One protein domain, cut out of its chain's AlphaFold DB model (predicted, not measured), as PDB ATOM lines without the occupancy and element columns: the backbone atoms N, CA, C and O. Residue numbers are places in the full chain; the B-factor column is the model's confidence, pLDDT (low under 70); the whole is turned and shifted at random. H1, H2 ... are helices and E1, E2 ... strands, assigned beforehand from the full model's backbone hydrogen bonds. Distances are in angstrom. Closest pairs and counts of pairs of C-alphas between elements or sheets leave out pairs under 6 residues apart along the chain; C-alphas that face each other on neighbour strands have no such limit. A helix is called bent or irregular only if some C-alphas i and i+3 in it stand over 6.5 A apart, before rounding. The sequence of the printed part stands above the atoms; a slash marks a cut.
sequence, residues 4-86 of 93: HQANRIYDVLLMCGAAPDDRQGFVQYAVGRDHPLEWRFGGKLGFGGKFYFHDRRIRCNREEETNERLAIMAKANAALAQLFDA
ATOM      1  N   HIS A   4      21.378 -47.181  -9.241       94.69
ATOM      2  CA  HIS A   4      21.476 -47.329 -10.689       94.69
ATOM      3  C   HIS A   4      20.272 -46.682 -11.385       94.69
ATOM      4  O   HIS A   4      20.431 -45.884 -12.312       94.69
ATOM      5  N   GLN A   5      19.061 -46.958 -10.905       93.62
ATOM      6  CA  GLN A   5      17.836 -46.353 -11.406       93.62
ATOM      7  C   GLN A   5      17.822 -44.836 -11.172       93.62
ATOM      8  O   GLN A   5      17.471 -44.092 -12.088       93.62
ATOM      9  N   ALA A   6      18.251 -44.368  -9.995       95.31
ATOM     10  CA  ALA A   6      18.351 -42.942  -9.696       95.31
ATOM     11  C   ALA A   6      19.325 -42.225 -10.650       95.31
ATOM     12  O   ALA A   6      18.987 -41.187 -11.217       95.31
ATOM     13  N   ASN A   7      20.496 -42.806 -10.917       97.12
ATOM     14  CA  ASN A   7      21.449 -42.235 -11.870       97.12
ATOM     15  C   ASN A   7      20.872 -42.112 -13.283       97.12
ATOM     16  O   ASN A   7      21.032 -41.070 -13.919       97.12
ATOM     17  N   ARG A   8      20.149 -43.133 -13.754       97.44
ATOM     18  CA  ARG A   8      19.523 -43.095 -15.081       97.44
ATOM     19  C   ARG A   8      18.373 -42.091 -15.169       97.44
ATOM     20  O   ARG A   8      18.182 -41.480 -16.216       97.44
ATOM     21  N   ILE A   9      17.615 -41.887 -14.088       96.50
ATOM     22  CA  ILE A   9      16.633 -40.791 -14.020       96.50
ATOM     23  C   ILE A   9      17.358 -39.449 -14.137       96.50
ATOM     24  O   ILE A   9      16.914 -38.576 -14.882       96.50
ATOM     25  N   TYR A  10      18.496 -39.294 -13.457       97.44
ATOM     26  CA  TYR A  10      19.257 -38.052 -13.499       97.44
ATOM     27  C   TYR A  10      19.808 -37.730 -14.893       97.44
ATOM     28  O   TYR A  10      19.812 -36.568 -15.292       97.44
ATOM     29  N   ASP A  11      20.180 -38.741 -15.681       97.75
ATOM     30  CA  ASP A  11      20.560 -38.549 -17.087       97.75
ATOM     31  C   ASP A  11      19.432 -37.893 -17.899       97.75
ATOM     32  O   ASP A  11      19.684 -37.035 -18.748       97.75
ATOM     33  N   VAL A  12      18.175 -38.230 -17.594       97.06
ATOM     34  CA  VAL A  12      17.014 -37.579 -18.210       97.06
ATOM     35  C   VAL A  12      16.840 -36.146 -17.699       97.06
ATOM     36  O   VAL A  12      16.543 -35.250 -18.491       97.06
ATOM     37  N   LEU A  13      17.078 -35.880 -16.409       96.50
ATOM     38  CA  LEU A  13      17.022 -34.515 -15.863       96.50
ATOM     39  C   LEU A  13      18.066 -33.590 -16.508       96.50
ATOM     40  O   LEU A  13      17.771 -32.422 -16.774       96.50
ATOM     41  N   LEU A  14      19.249 -34.109 -16.855       96.38
ATOM     42  CA  LEU A  14      20.261 -33.357 -17.606       96.38
ATOM     43  C   LEU A  14      19.752 -32.903 -18.984       96.38
ATOM     44  O   LEU A  14      20.088 -31.808 -19.437       96.38
ATOM     45  N   MET A  15      18.882 -33.680 -19.640       93.62
ATOM     46  CA  MET A  15      18.258 -33.263 -20.905       93.62
ATOM     47  C   MET A  15      17.391 -32.008 -20.726       93.62
ATOM     48  O   MET A  15      17.325 -31.165 -21.627       93.62
ATOM     49  N   CYS A  16      16.772 -31.865 -19.551       94.25
ATOM     50  CA  CYS A  16      15.989 -30.703 -19.136       94.25
ATOM     51  C   CYS A  16      16.851 -29.550 -18.586       94.25
ATOM     52  O   CYS A  16      16.318 -28.483 -18.278       94.25
ATOM     53  N   GLY A  17      18.172 -29.727 -18.505       94.69
ATOM     54  CA  GLY A  17      19.119 -28.713 -18.050       94.69
ATOM     55  C   GLY A  17      19.378 -28.695 -16.546       94.69
ATOM     56  O   GLY A  17      19.846 -27.668 -16.064       94.69
ATOM     57  N   ALA A  18      19.089 -29.784 -15.824       95.88
ATOM     58  CA  ALA A  18      19.543 -29.927 -14.442       95.88
ATOM     59  C   ALA A  18      21.074 -29.786 -14.346       95.88
ATOM     60  O   ALA A  18      21.798 -30.155 -15.276       95.88
ATOM     61  N   ALA A  19      21.571 -29.266 -13.224       95.69
ATOM     62  CA  ALA A  19      23.005 -29.114 -13.011       95.69
ATOM     63  C   ALA A  19      23.672 -30.493 -12.824       95.69
ATOM     64  O   ALA A  19      23.156 -31.318 -12.068       95.69
ATOM     65  N   PRO A  20      24.820 -30.777 -13.466       96.12
ATOM     66  CA  PRO A  20      25.553 -32.025 -13.239       96.12
ATOM     67  C   PRO A  20      25.939 -32.248 -11.772       96.12
ATOM     68  O   PRO A  20      25.852 -33.376 -11.288       96.12
ATOM     69  N   ASP A  21      26.288 -31.172 -11.066       96.38
ATOM     70  CA  ASP A  21      26.766 -31.208  -9.679       96.38
ATOM     71  C   ASP A  21      25.665 -31.609  -8.679       96.38
ATOM     72  O   ASP A  21      25.945 -32.207  -7.642       96.38
ATOM     73  N   ASP A  22      24.396 -31.391  -9.033       95.88
ATOM     74  CA  ASP A  22      23.235 -31.767  -8.216       95.88
ATOM     75  C   ASP A  22      22.949 -33.288  -8.250       95.88
ATOM     76  O   ASP A  22      22.125 -33.787  -7.474       95.88
ATOM     77  N   ARG A  23      23.641 -34.064  -9.105       97.25
ATOM     78  CA  ARG A  23      23.413 -35.514  -9.277       97.25
ATOM     79  C   ARG A  23      23.533 -36.284  -7.971       97.25
ATOM     80  O   ARG A  23      22.682 -37.120  -7.671       97.25
ATOM     81  N   GLN A  24      24.604 -36.049  -7.216       96.31
ATOM     82  CA  GLN A  24      24.852 -36.804  -5.988       96.31
ATOM     83  C   GLN A  24      23.749 -36.538  -4.956       96.31
ATOM     84  O   GLN A  24      23.249 -37.480  -4.340       96.31
ATOM     85  N   GLY A  25      23.332 -35.274  -4.827       95.19
ATOM     86  CA  GLY A  25      22.223 -34.878  -3.964       95.19
ATOM     87  C   GLY A  25      20.913 -35.541  -4.380       95.19
ATOM     88  O   GLY A  25      20.216 -36.102  -3.535       95.19
ATOM     89  N   PHE A  26      20.620 -35.575  -5.683       95.69
ATOM     90  CA  PHE A  26      19.455 -36.291  -6.197       95.69
ATOM     91  C   PHE A  26      19.488 -37.782  -5.858       95.69
ATOM     92  O   PHE A  26      18.488 -38.302  -5.380       95.69
ATOM     93  N   VAL A  27      20.607 -38.481  -6.092       95.56
ATOM     94  CA  VAL A  27      20.704 -39.932  -5.836       95.56
ATOM     95  C   VAL A  27      20.475 -40.237  -4.357       95.56
ATOM     96  O   VAL A  27      19.673 -41.112  -4.033       95.56
ATOM     97  N   GLN A  28      21.105 -39.475  -3.459       94.19
ATOM     98  CA  GLN A  28      20.903 -39.621  -2.015       94.19
ATOM     99  C   GLN A  28      19.448 -39.367  -1.611       94.19
ATOM    100  O   GLN A  28      18.887 -40.123  -0.819       94.19
ATOM    101  N   TYR A  29      18.825 -38.334  -2.178       93.31
ATOM    102  CA  TYR A  29      17.427 -38.002  -1.917       93.31
ATOM    103  C   TYR A  29      16.467 -39.082  -2.438       93.31
ATOM    104  O   TYR A  29      15.542 -39.490  -1.745       93.31
ATOM    105  N   ALA A  30      16.724 -39.589  -3.641       93.00
ATOM    106  CA  ALA A  30      15.933 -40.597  -4.334       93.00
ATOM    107  C   ALA A  30      15.970 -41.973  -3.636       93.00
ATOM    108  O   ALA A  30      14.947 -42.653  -3.550       93.00
ATOM    109  N   VAL A  31      17.144 -42.388  -3.156       91.56
ATOM    110  CA  VAL A  31      17.368 -43.689  -2.495       91.56
ATOM    111  C   VAL A  31      17.094 -43.626  -0.982       91.56
ATOM    112  O   VAL A  31      17.024 -44.657  -0.311       91.56
ATOM    113  N   GLY A  32      16.902 -42.422  -0.435       88.31
ATOM    114  CA  GLY A  32      16.570 -42.197   0.968       88.31
ATOM    115  C   GLY A  32      15.300 -42.922   1.436       88.31
ATOM    116  O   GLY A  32      14.457 -43.351   0.649       88.31
ATOM    117  N   ARG A  33      15.157 -43.064   2.762       72.62
ATOM    118  CA  ARG A  33      14.021 -43.774   3.385       72.62
ATOM    119  C   ARG A  33      12.705 -42.995   3.338       72.62
ATOM    120  O   ARG A  33      11.642 -43.604   3.431       72.62
ATOM    121  N   ASP A  34      12.779 -41.680   3.179       72.88
ATOM    122  CA  ASP A  34      11.612 -40.812   3.107       72.88
ATOM    123  C   ASP A  34      11.183 -40.710   1.653       72.88
ATOM    124  O   ASP A  34      11.763 -39.932   0.905       72.88
ATOM    125  N   HIS A  35      10.206 -41.529   1.252       68.56
ATOM    126  CA  HIS A  35       9.612 -41.540  -0.089       68.56
ATOM    127  C   HIS A  35       9.381 -40.110  -0.610       68.56
ATOM    128  O   HIS A  35       8.392 -39.472  -0.233       68.56
ATOM    129  N   PRO A  36      10.273 -39.585  -1.463       83.56
ATOM    130  CA  PRO A  36      10.255 -38.168  -1.767       83.56
ATOM    131  C   PRO A  36       9.081 -37.839  -2.688       83.56
ATOM    132  O   PRO A  36       8.738 -38.620  -3.575       83.56
ATOM    133  N   LEU A  37       8.445 -36.681  -2.499       89.38
ATOM    134  CA  LEU A  37       7.323 -36.264  -3.350       89.38
ATOM    135  C   LEU A  37       7.813 -35.753  -4.708       89.38
ATOM    136  O   LEU A  37       7.346 -36.210  -5.757       89.38
ATOM    137  N   GLU A  38       8.764 -34.818  -4.681       93.88
ATOM    138  CA  GLU A  38       9.319 -34.179  -5.869       93.88
ATOM    139  C   GLU A  38      10.786 -33.777  -5.683       93.88
ATOM    140  O   GLU A  38      11.219 -33.454  -4.580       93.88
ATOM    141  N   TRP A  39      11.543 -33.765  -6.779       94.69
ATOM    142  CA  TRP A  39      12.856 -33.133  -6.870       94.69
ATOM    143  C   TRP A  39      12.759 -31.884  -7.736       94.69
ATOM    144  O   TRP A  39      12.247 -31.946  -8.857       94.69
ATOM    145  N   ARG A  40      13.260 -30.757  -7.227       94.56
ATOM    146  CA  ARG A  40      13.266 -29.476  -7.937       94.56
ATOM    147  C   ARG A  40      14.630 -29.220  -8.551       94.56
ATOM    148  O   ARG A  40      15.644 -29.430  -7.899       94.56
ATOM    149  N   PHE A  41      14.640 -28.728  -9.780       93.25
ATOM    150  CA  PHE A  41      15.855 -28.362 -10.493       93.25
ATOM    151  C   PHE A  41      15.596 -27.153 -11.402       93.25
ATOM    152  O   PHE A  41      14.498 -26.977 -11.937       93.25
ATOM    153  N   GLY A  42      16.611 -26.309 -11.572       86.81
ATOM    154  CA  GLY A  42      16.605 -25.243 -12.575       86.81
ATOM    155  C   GLY A  42      17.093 -25.751 -13.933       86.81
ATOM    156  O   GLY A  42      17.628 -26.855 -14.029       86.81
ATOM    157  N   GLY A  43      16.926 -24.955 -14.992       86.88
ATOM    158  CA  GLY A  43      17.524 -25.253 -16.296       86.88
ATOM    159  C   GLY A  43      16.691 -24.763 -17.474       86.88
ATOM    160  O   GLY A  43      16.138 -23.664 -17.466       86.88
ATOM    161  N   LYS A  44      16.564 -25.605 -18.505       88.00
ATOM    162  CA  LYS A  44      15.837 -25.268 -19.744       88.00
ATOM    163  C   LYS A  44      14.328 -25.130 -19.533       88.00
ATOM    164  O   LYS A  44      13.641 -24.552 -20.369       88.00
ATOM    165  N   LEU A  45      13.814 -25.638 -18.413       84.38
ATOM    166  CA  LEU A  45      12.405 -25.547 -18.026       84.38
ATOM    167  C   LEU A  45      12.058 -24.264 -17.249       84.38
ATOM    168  O   LEU A  45      10.925 -24.131 -16.799       84.38
ATOM    169  N   GLY A  46      12.999 -23.323 -17.117       79.19
ATOM    170  CA  GLY A  46      12.830 -22.114 -16.309       79.19
ATOM    171  C   GLY A  46      13.323 -22.309 -14.875       79.19
ATOM    172  O   GLY A  46      14.281 -23.049 -14.635       79.19
ATOM    173  N   PHE A  47      12.674 -21.639 -13.924       75.56
ATOM    174  CA  PHE A  47      13.038 -21.697 -12.505       75.56
ATOM    175  C   PHE A  47      12.481 -22.935 -11.784       75.56
ATOM    176  O   PHE A  47      12.883 -23.208 -10.654       75.56
ATOM    177  N   GLY A  48      11.553 -23.676 -12.401       77.88
ATOM    178  CA  GLY A  48      10.758 -24.691 -11.709       77.88
ATOM    179  C   GLY A  48      10.631 -26.037 -12.412       77.88
ATOM    180  O   GLY A  48       9.515 -26.547 -12.505       77.88
ATOM    181  N   GLY A  49      11.729 -26.641 -12.878       92.19
ATOM    182  CA  GLY A  49      11.711 -28.054 -13.259       92.19
ATOM    183  C   GLY A  49      11.414 -28.931 -12.040       92.19
ATOM    184  O   GLY A  49      12.047 -28.783 -10.994       92.19
ATOM    185  N   LYS A  50      10.429 -29.829 -12.144       95.00
ATOM    186  CA  LYS A  50      10.024 -30.731 -11.054       95.00
ATOM    187  C   LYS A  50       9.922 -32.153 -11.565       95.00
ATOM    188  O   LYS A  50       9.142 -32.411 -12.479       95.00
ATOM    189  N   PHE A  51      10.675 -33.068 -10.969       95.69
ATOM    190  CA  PHE A  51      10.483 -34.503 -11.149       95.69
ATOM    191  C   PHE A  51       9.636 -35.051 -10.005       95.69
ATOM    192  O   PHE A  51      10.034 -34.964  -8.849       95.69
ATOM    193  N   TYR A  52       8.485 -35.629 -10.327       94.56
ATOM    194  CA  TYR A  52       7.585 -36.256  -9.364       94.56
ATOM    195  C   TYR A  52       7.881 -37.748  -9.265       94.56
ATOM    196  O   TYR A  52       7.753 -38.458 -10.260       94.56
ATOM    197  N   PHE A  53       8.230 -38.252  -8.080       92.25
ATOM    198  CA  PHE A  53       8.608 -39.663  -7.910       92.25
ATOM    199  C   PHE A  53       7.411 -40.617  -8.005       92.25
ATOM    200  O   PHE A  53       7.556 -41.726  -8.519       92.25
ATOM    201  N   HIS A  54       6.234 -40.182  -7.544       89.12
ATOM    202  CA  HIS A  54       4.998 -40.967  -7.617       89.12
ATOM    203  C   HIS A  54       4.517 -41.132  -9.068       89.12
ATOM    204  O   HIS A  54       4.234 -42.242  -9.506       89.12
ATOM    205  N   ASP A  55       4.508 -40.029  -9.820       89.50
ATOM    206  CA  ASP A  55       4.064 -39.971 -11.217       89.50
ATOM    207  C   ASP A  55       5.159 -40.361 -12.211       89.50
ATOM    208  O   ASP A  55       4.868 -40.610 -13.382       89.50
ATOM    209  N   ARG A  56       6.423 -40.363 -11.770       93.12
ATOM    210  CA  ARG A  56       7.615 -40.587 -12.599       93.12
ATOM    211  C   ARG A  56       7.670 -39.652 -13.810       93.12
ATOM    212  O   ARG A  56       8.033 -40.055 -14.913       93.12
ATOM    213  N   ARG A  57       7.282 -38.391 -13.601       94.56
ATOM    214  CA  ARG A  57       7.136 -37.374 -14.652       94.56
ATOM    215  C   ARG A  57       7.810 -36.068 -14.282       94.56
ATOM    216  O   ARG A  57       7.816 -35.661 -13.123       94.56
ATOM    217  N   ILE A  58       8.304 -35.391 -15.308       94.81
ATOM    218  CA  ILE A  58       8.822 -34.031 -15.256       94.81
ATOM    219  C   ILE A  58       7.721 -33.060 -15.665       94.81
ATOM    220  O   ILE A  58       7.038 -33.273 -16.673       94.81
ATOM    221  N   ARG A  59       7.573 -31.984 -14.893       93.38
ATOM    222  CA  ARG A  59       6.715 -30.835 -15.207       93.38
ATOM    223  C   ARG A  59       7.473 -29.528 -14.954       93.38
ATOM    224  O   ARG A  59       8.434 -29.512 -14.187       93.38
ATOM    225  N   CYS A  60       7.023 -28.443 -15.575       90.75
ATOM    226  CA  CYS A  60       7.362 -27.073 -15.192       90.75
ATOM    227  C   CYS A  60       6.128 -26.386 -14.597       90.75
ATOM    228  O   CYS A  60       5.033 -26.955 -14.596       90.75
ATOM    229  N   ASN A  61       6.291 -25.173 -14.071       84.56
ATOM    230  CA  ASN A  61       5.132 -24.367 -13.700       84.56
ATOM    231  C   ASN A  61       4.335 -23.978 -14.959       84.56
ATOM    232  O   ASN A  61       4.914 -23.801 -16.032       84.56
ATOM    233  N   ARG A  62       3.010 -23.841 -14.841       86.25
ATOM    234  CA  ARG A  62       2.113 -23.626 -15.992       86.25
ATOM    235  C   ARG A  62       2.388 -22.296 -16.694       86.25
ATOM    236  O   ARG A  62       2.394 -22.208 -17.912       86.25
ATOM    237  N   GLU A  63       2.650 -21.264 -15.910       85.00
ATOM    238  CA  GLU A  63       3.058 -19.924 -16.332       85.00
ATOM    239  C   GLU A  63       4.408 -19.904 -17.064       85.00
ATOM    240  O   GLU A  63       4.722 -18.946 -17.767       85.00
ATOM    241  N   GLU A  64       5.197 -20.971 -16.929       83.81
ATOM    242  CA  GLU A  64       6.460 -21.164 -17.629       83.81
ATOM    243  C   GLU A  64       6.304 -22.059 -18.871       83.81
ATOM    244  O   GLU A  64       7.295 -22.307 -19.554       83.81
ATOM    245  N   GLU A  65       5.108 -22.542 -19.211       87.81
ATOM    246  CA  GLU A  65       4.915 -23.383 -20.393       87.81
ATOM    247  C   GLU A  65       5.122 -22.585 -21.687       87.81
ATOM    248  O   GLU A  65       4.414 -21.632 -22.003       87.81
ATOM    249  N   THR A  66       6.099 -23.022 -22.476       91.25
ATOM    250  CA  THR A  66       6.305 -22.589 -23.860       91.25
ATOM    251  C   THR A  66       6.354 -23.825 -24.751       91.25
ATOM    252  O   THR A  66       6.672 -24.915 -24.275       91.25
ATOM    253  N   ASN A  67       6.097 -23.681 -26.055       94.50
ATOM    254  CA  ASN A  67       6.169 -24.810 -26.996       94.50
ATOM    255  C   ASN A  67       7.523 -25.540 -26.941       94.50
ATOM    256  O   ASN A  67       7.575 -26.766 -27.022       94.50
ATOM    257  N   GLU A  68       8.614 -24.799 -26.744       92.06
ATOM    258  CA  GLU A  68       9.953 -25.364 -26.571       92.06
ATOM    259  C   GLU A  68      10.057 -26.203 -25.290       92.06
ATOM    260  O   GLU A  68      10.503 -27.351 -25.324       92.06
ATOM    261  N   ARG A  69       9.590 -25.671 -24.156       93.00
ATOM    262  CA  ARG A  69       9.626 -26.371 -22.865       93.00
ATOM    263  C   ARG A  69       8.722 -27.598 -22.864       93.00
ATOM    264  O   ARG A  69       9.134 -28.649 -22.379       93.00
ATOM    265  N   LEU A  70       7.539 -27.502 -23.471       92.62
ATOM    266  CA  LEU A  70       6.635 -28.634 -23.679       92.62
ATOM    267  C   LEU A  70       7.311 -29.740 -24.501       92.62
ATOM    268  O   LEU A  70       7.226 -30.908 -24.125       92.62
ATOM    269  N   ALA A  71       8.038 -29.393 -25.568       94.62
ATOM    270  CA  ALA A  71       8.774 -30.366 -26.374       94.62
ATOM    271  C   ALA A  71       9.912 -31.043 -25.585       94.62
ATOM    272  O   ALA A  71      10.085 -32.262 -25.668       94.62
ATOM    273  N   ILE A  72      10.655 -30.280 -24.773       94.25
ATOM    274  CA  ILE A  72      11.688 -30.824 -23.876       94.25
ATOM    275  C   ILE A  72      11.060 -31.792 -22.866       94.25
ATOM    276  O   ILE A  72      11.550 -32.913 -22.713       94.25
ATOM    277  N   MET A  73       9.964 -31.397 -22.213       94.38
ATOM    278  CA  MET A  73       9.254 -32.249 -21.255       94.38
ATOM    279  C   MET A  73       8.689 -33.505 -21.913       94.38
ATOM    280  O   MET A  73       8.804 -34.582 -21.338       94.38
ATOM    281  N   ALA A  74       8.115 -33.403 -23.112       95.62
ATOM    282  CA  ALA A  74       7.600 -34.556 -23.844       95.62
ATOM    283  C   ALA A  74       8.713 -35.574 -24.133       95.62
ATOM    284  O   ALA A  74       8.557 -36.761 -23.844       95.62
ATOM    285  N   LYS A  75       9.873 -35.106 -24.617       96.31
ATOM    286  CA  LYS A  75      11.041 -35.961 -24.870       96.31
ATOM    287  C   LYS A  75      11.550 -36.624 -23.588       96.31
ATOM    288  O   LYS A  75      11.835 -37.819 -23.584       96.31
ATOM    289  N   ALA A  76      11.657 -35.861 -22.505       96.38
ATOM    290  CA  ALA A  76      12.149 -36.361 -21.228       96.38
ATOM    291  C   ALA A  76      11.171 -37.364 -20.586       96.38
ATOM    292  O   ALA A  76      11.577 -38.440 -20.160       96.38
ATOM    293  N   ASN A  77       9.869 -37.077 -20.599       96.75
ATOM    294  CA  ASN A  77       8.841 -37.986 -20.089       96.75
ATOM    295  C   ASN A  77       8.740 -39.279 -20.905       96.75
ATOM    296  O   ASN A  77       8.497 -40.333 -20.325       96.75
ATOM    297  N   ALA A  78       8.981 -39.233 -22.219       96.31
ATOM    298  CA  ALA A  78       9.087 -40.443 -23.032       96.31
ATOM    299  C   ALA A  78      10.296 -41.306 -22.624       96.31
ATOM    300  O   ALA A  78      10.168 -42.523 -22.509       96.31
ATOM    301  N   ALA A  79      11.451 -40.690 -22.345       95.81
ATOM    302  CA  ALA A  79      12.632 -41.405 -21.856       95.81
ATOM    303  C   ALA A  79      12.407 -42.016 -20.461       95.81
ATOM    304  O   ALA A  79      12.805 -43.155 -20.214       95.81
ATOM    305  N   LEU A  80      11.721 -41.297 -19.564       95.44
ATOM    306  CA  LEU A  80      11.316 -41.831 -18.261       95.44
ATOM    307  C   LEU A  80      10.356 -43.010 -18.422       95.44
ATOM    308  O   LEU A  80      10.583 -44.049 -17.811       95.44
ATOM    309  N   ALA A  81       9.332 -42.894 -19.271       94.81
ATOM    310  CA  ALA A  81       8.402 -43.992 -19.531       94.81
ATOM    311  C   ALA A  81       9.147 -45.260 -19.977       94.81
ATOM    312  O   ALA A  81       8.992 -46.303 -19.354       94.81
ATOM    313  N   GLN A  82      10.067 -45.147 -20.942       93.00
ATOM    314  CA  GLN A  82      10.900 -46.275 -21.380       93.00
ATOM    315  C   GLN A  82      11.742 -46.876 -20.248       93.00
ATOM    316  O   GLN A  82      11.859 -48.096 -20.144       93.00
ATOM    317  N   LEU A  83      12.326 -46.037 -19.385       92.06
ATOM    318  CA  LEU A  83      13.109 -46.490 -18.236       92.06
ATOM    319  C   LEU A  83      12.272 -47.348 -17.275       92.06
ATOM    320  O   LEU A  83      12.760 -48.352 -16.754       92.06
ATOM    321  N   PHE A  84      11.026 -46.946 -17.030       87.94
ATOM    322  CA  PHE A  84      10.144 -47.618 -16.082       87.94
ATOM    323  C   PHE A  84       9.376 -48.796 -16.688       87.94
ATOM    324  O   PHE A  84       9.161 -49.774 -15.976       87.94
ATOM    325  N   ASP A  85       9.044 -48.757 -17.978       84.50
ATOM    326  CA  ASP A  85       8.447 -49.881 -18.710       84.50
ATOM    327  C   ASP A  85       9.461 -51.020 -18.906       84.50
ATOM    328  O   ASP A  85       9.124 -52.202 -18.827       84.50
ATOM    329  N   ALA A  86      10.740 -50.690 -19.103       65.62
ATOM    330  CA  ALA A  86      11.806 -51.690 -19.116       65.62
ATOM    331  C   ALA A  86      11.991 -52.356 -17.739       65.62
ATOM    332  O   ALA A  86      12.383 -53.518 -17.665       65.62
TER     333      ALA A  86
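Overview. This is residues 4 to 86 of the 93 residues of an uncharacterized protein of Burkholderia sp. KK1 (UniProt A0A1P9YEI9). A small, twisted sheet of three strands has helices over one face and its other face bare of named helices. The long helix H3 packs along E3, H1 packs beside H3 in the middle of the helix layer, and H2 follows on the far side of H1, by E1. The 83 printed residues hold three named helices and three named strands, in the order H1 H2 E1 E2 E3 H3; the sheet order is E1 E2 E3, antiparallel, and the class is mixed, helices and strands. The whole is compact and rounded, with a radius of gyration of the C-alphas of 11.9 A and spans of 35 by 26 by 21 A.

Along the chain. E1 is residues 38 to 43, 16.0 A from first to last C-alpha, E2 residues 46 to 52, 16.6 A, and E3 residues 57 to 59, 6.6 A. H3, residues 67 to 86, is the longest helix at 28.6 A and ends at C-alpha 86 (11.806, -51.690, -19.116). H1, residues 4 to 15, is 17.7 A long and begins at C-alpha 4 (21.476, -47.329, -10.689). H2, residues 20 to 31, is 17.8 A long; it is irregular, but only just, with C-alphas 21 and 24 7.0 A apart.

Arrangement. The strands form a meander, each the antiparallel neighbour of the one before. In the hairpin E1 and E2, N 39 and O 51 are 2.8 A apart, within hydrogen-bond range, and N 41 and O 49 2.9 A. In the hairpin E2 and E3, N 50 and O 59 are 2.9 A apart, also within range. The sheet is only just strongly twisted, with C-alphas up to 4.0 A off its best plane. With H1, H2 and H3 on one face of the sheet there are two layers, one of strands and one of helices. H3 lies over E3 at a height over the sheet of 7.3 A and runs along the strands, at 10 degrees to E3 on the local plane, which is fitted to just 6 C-alphas; the closest C-alphas of the two are those of Arg 57 and Asn 77, 5.7 A apart. H1 lies on the same face as H3, over E2 at a height of 11.6 A, and only just runs along the strands, at 28 degrees to E2 on the local plane. H1 and H3 touch, closest at the C-alphas of Val 12 and Ala 76, 5.9 A apart, at a shallow tilt of 17 degrees, opposite ways. H1 and H2, a helical hairpin, touch at the C-alphas of Ala 6 and Val 27, 5.4 A apart, at a steep tilt of 39 degrees. H2 is on the sheet, its closest C-alphas to E1 being those of Phe 26 and Trp 39, 7.3 A apart. H2 and H3 are apart. In H3 every O i to N i+4 pair is within hydrogen-bond range; in H1 and in H2, 6 of 8 are.

Size, cuts and confidence. The two C-alphas farthest apart, those of Arg 33 and Asn 67, are 36.7 A apart. The printed part has no cut, and no link is long. Mean pLDDT of the printed part is 91.4; residues 35 and 86 are under 70.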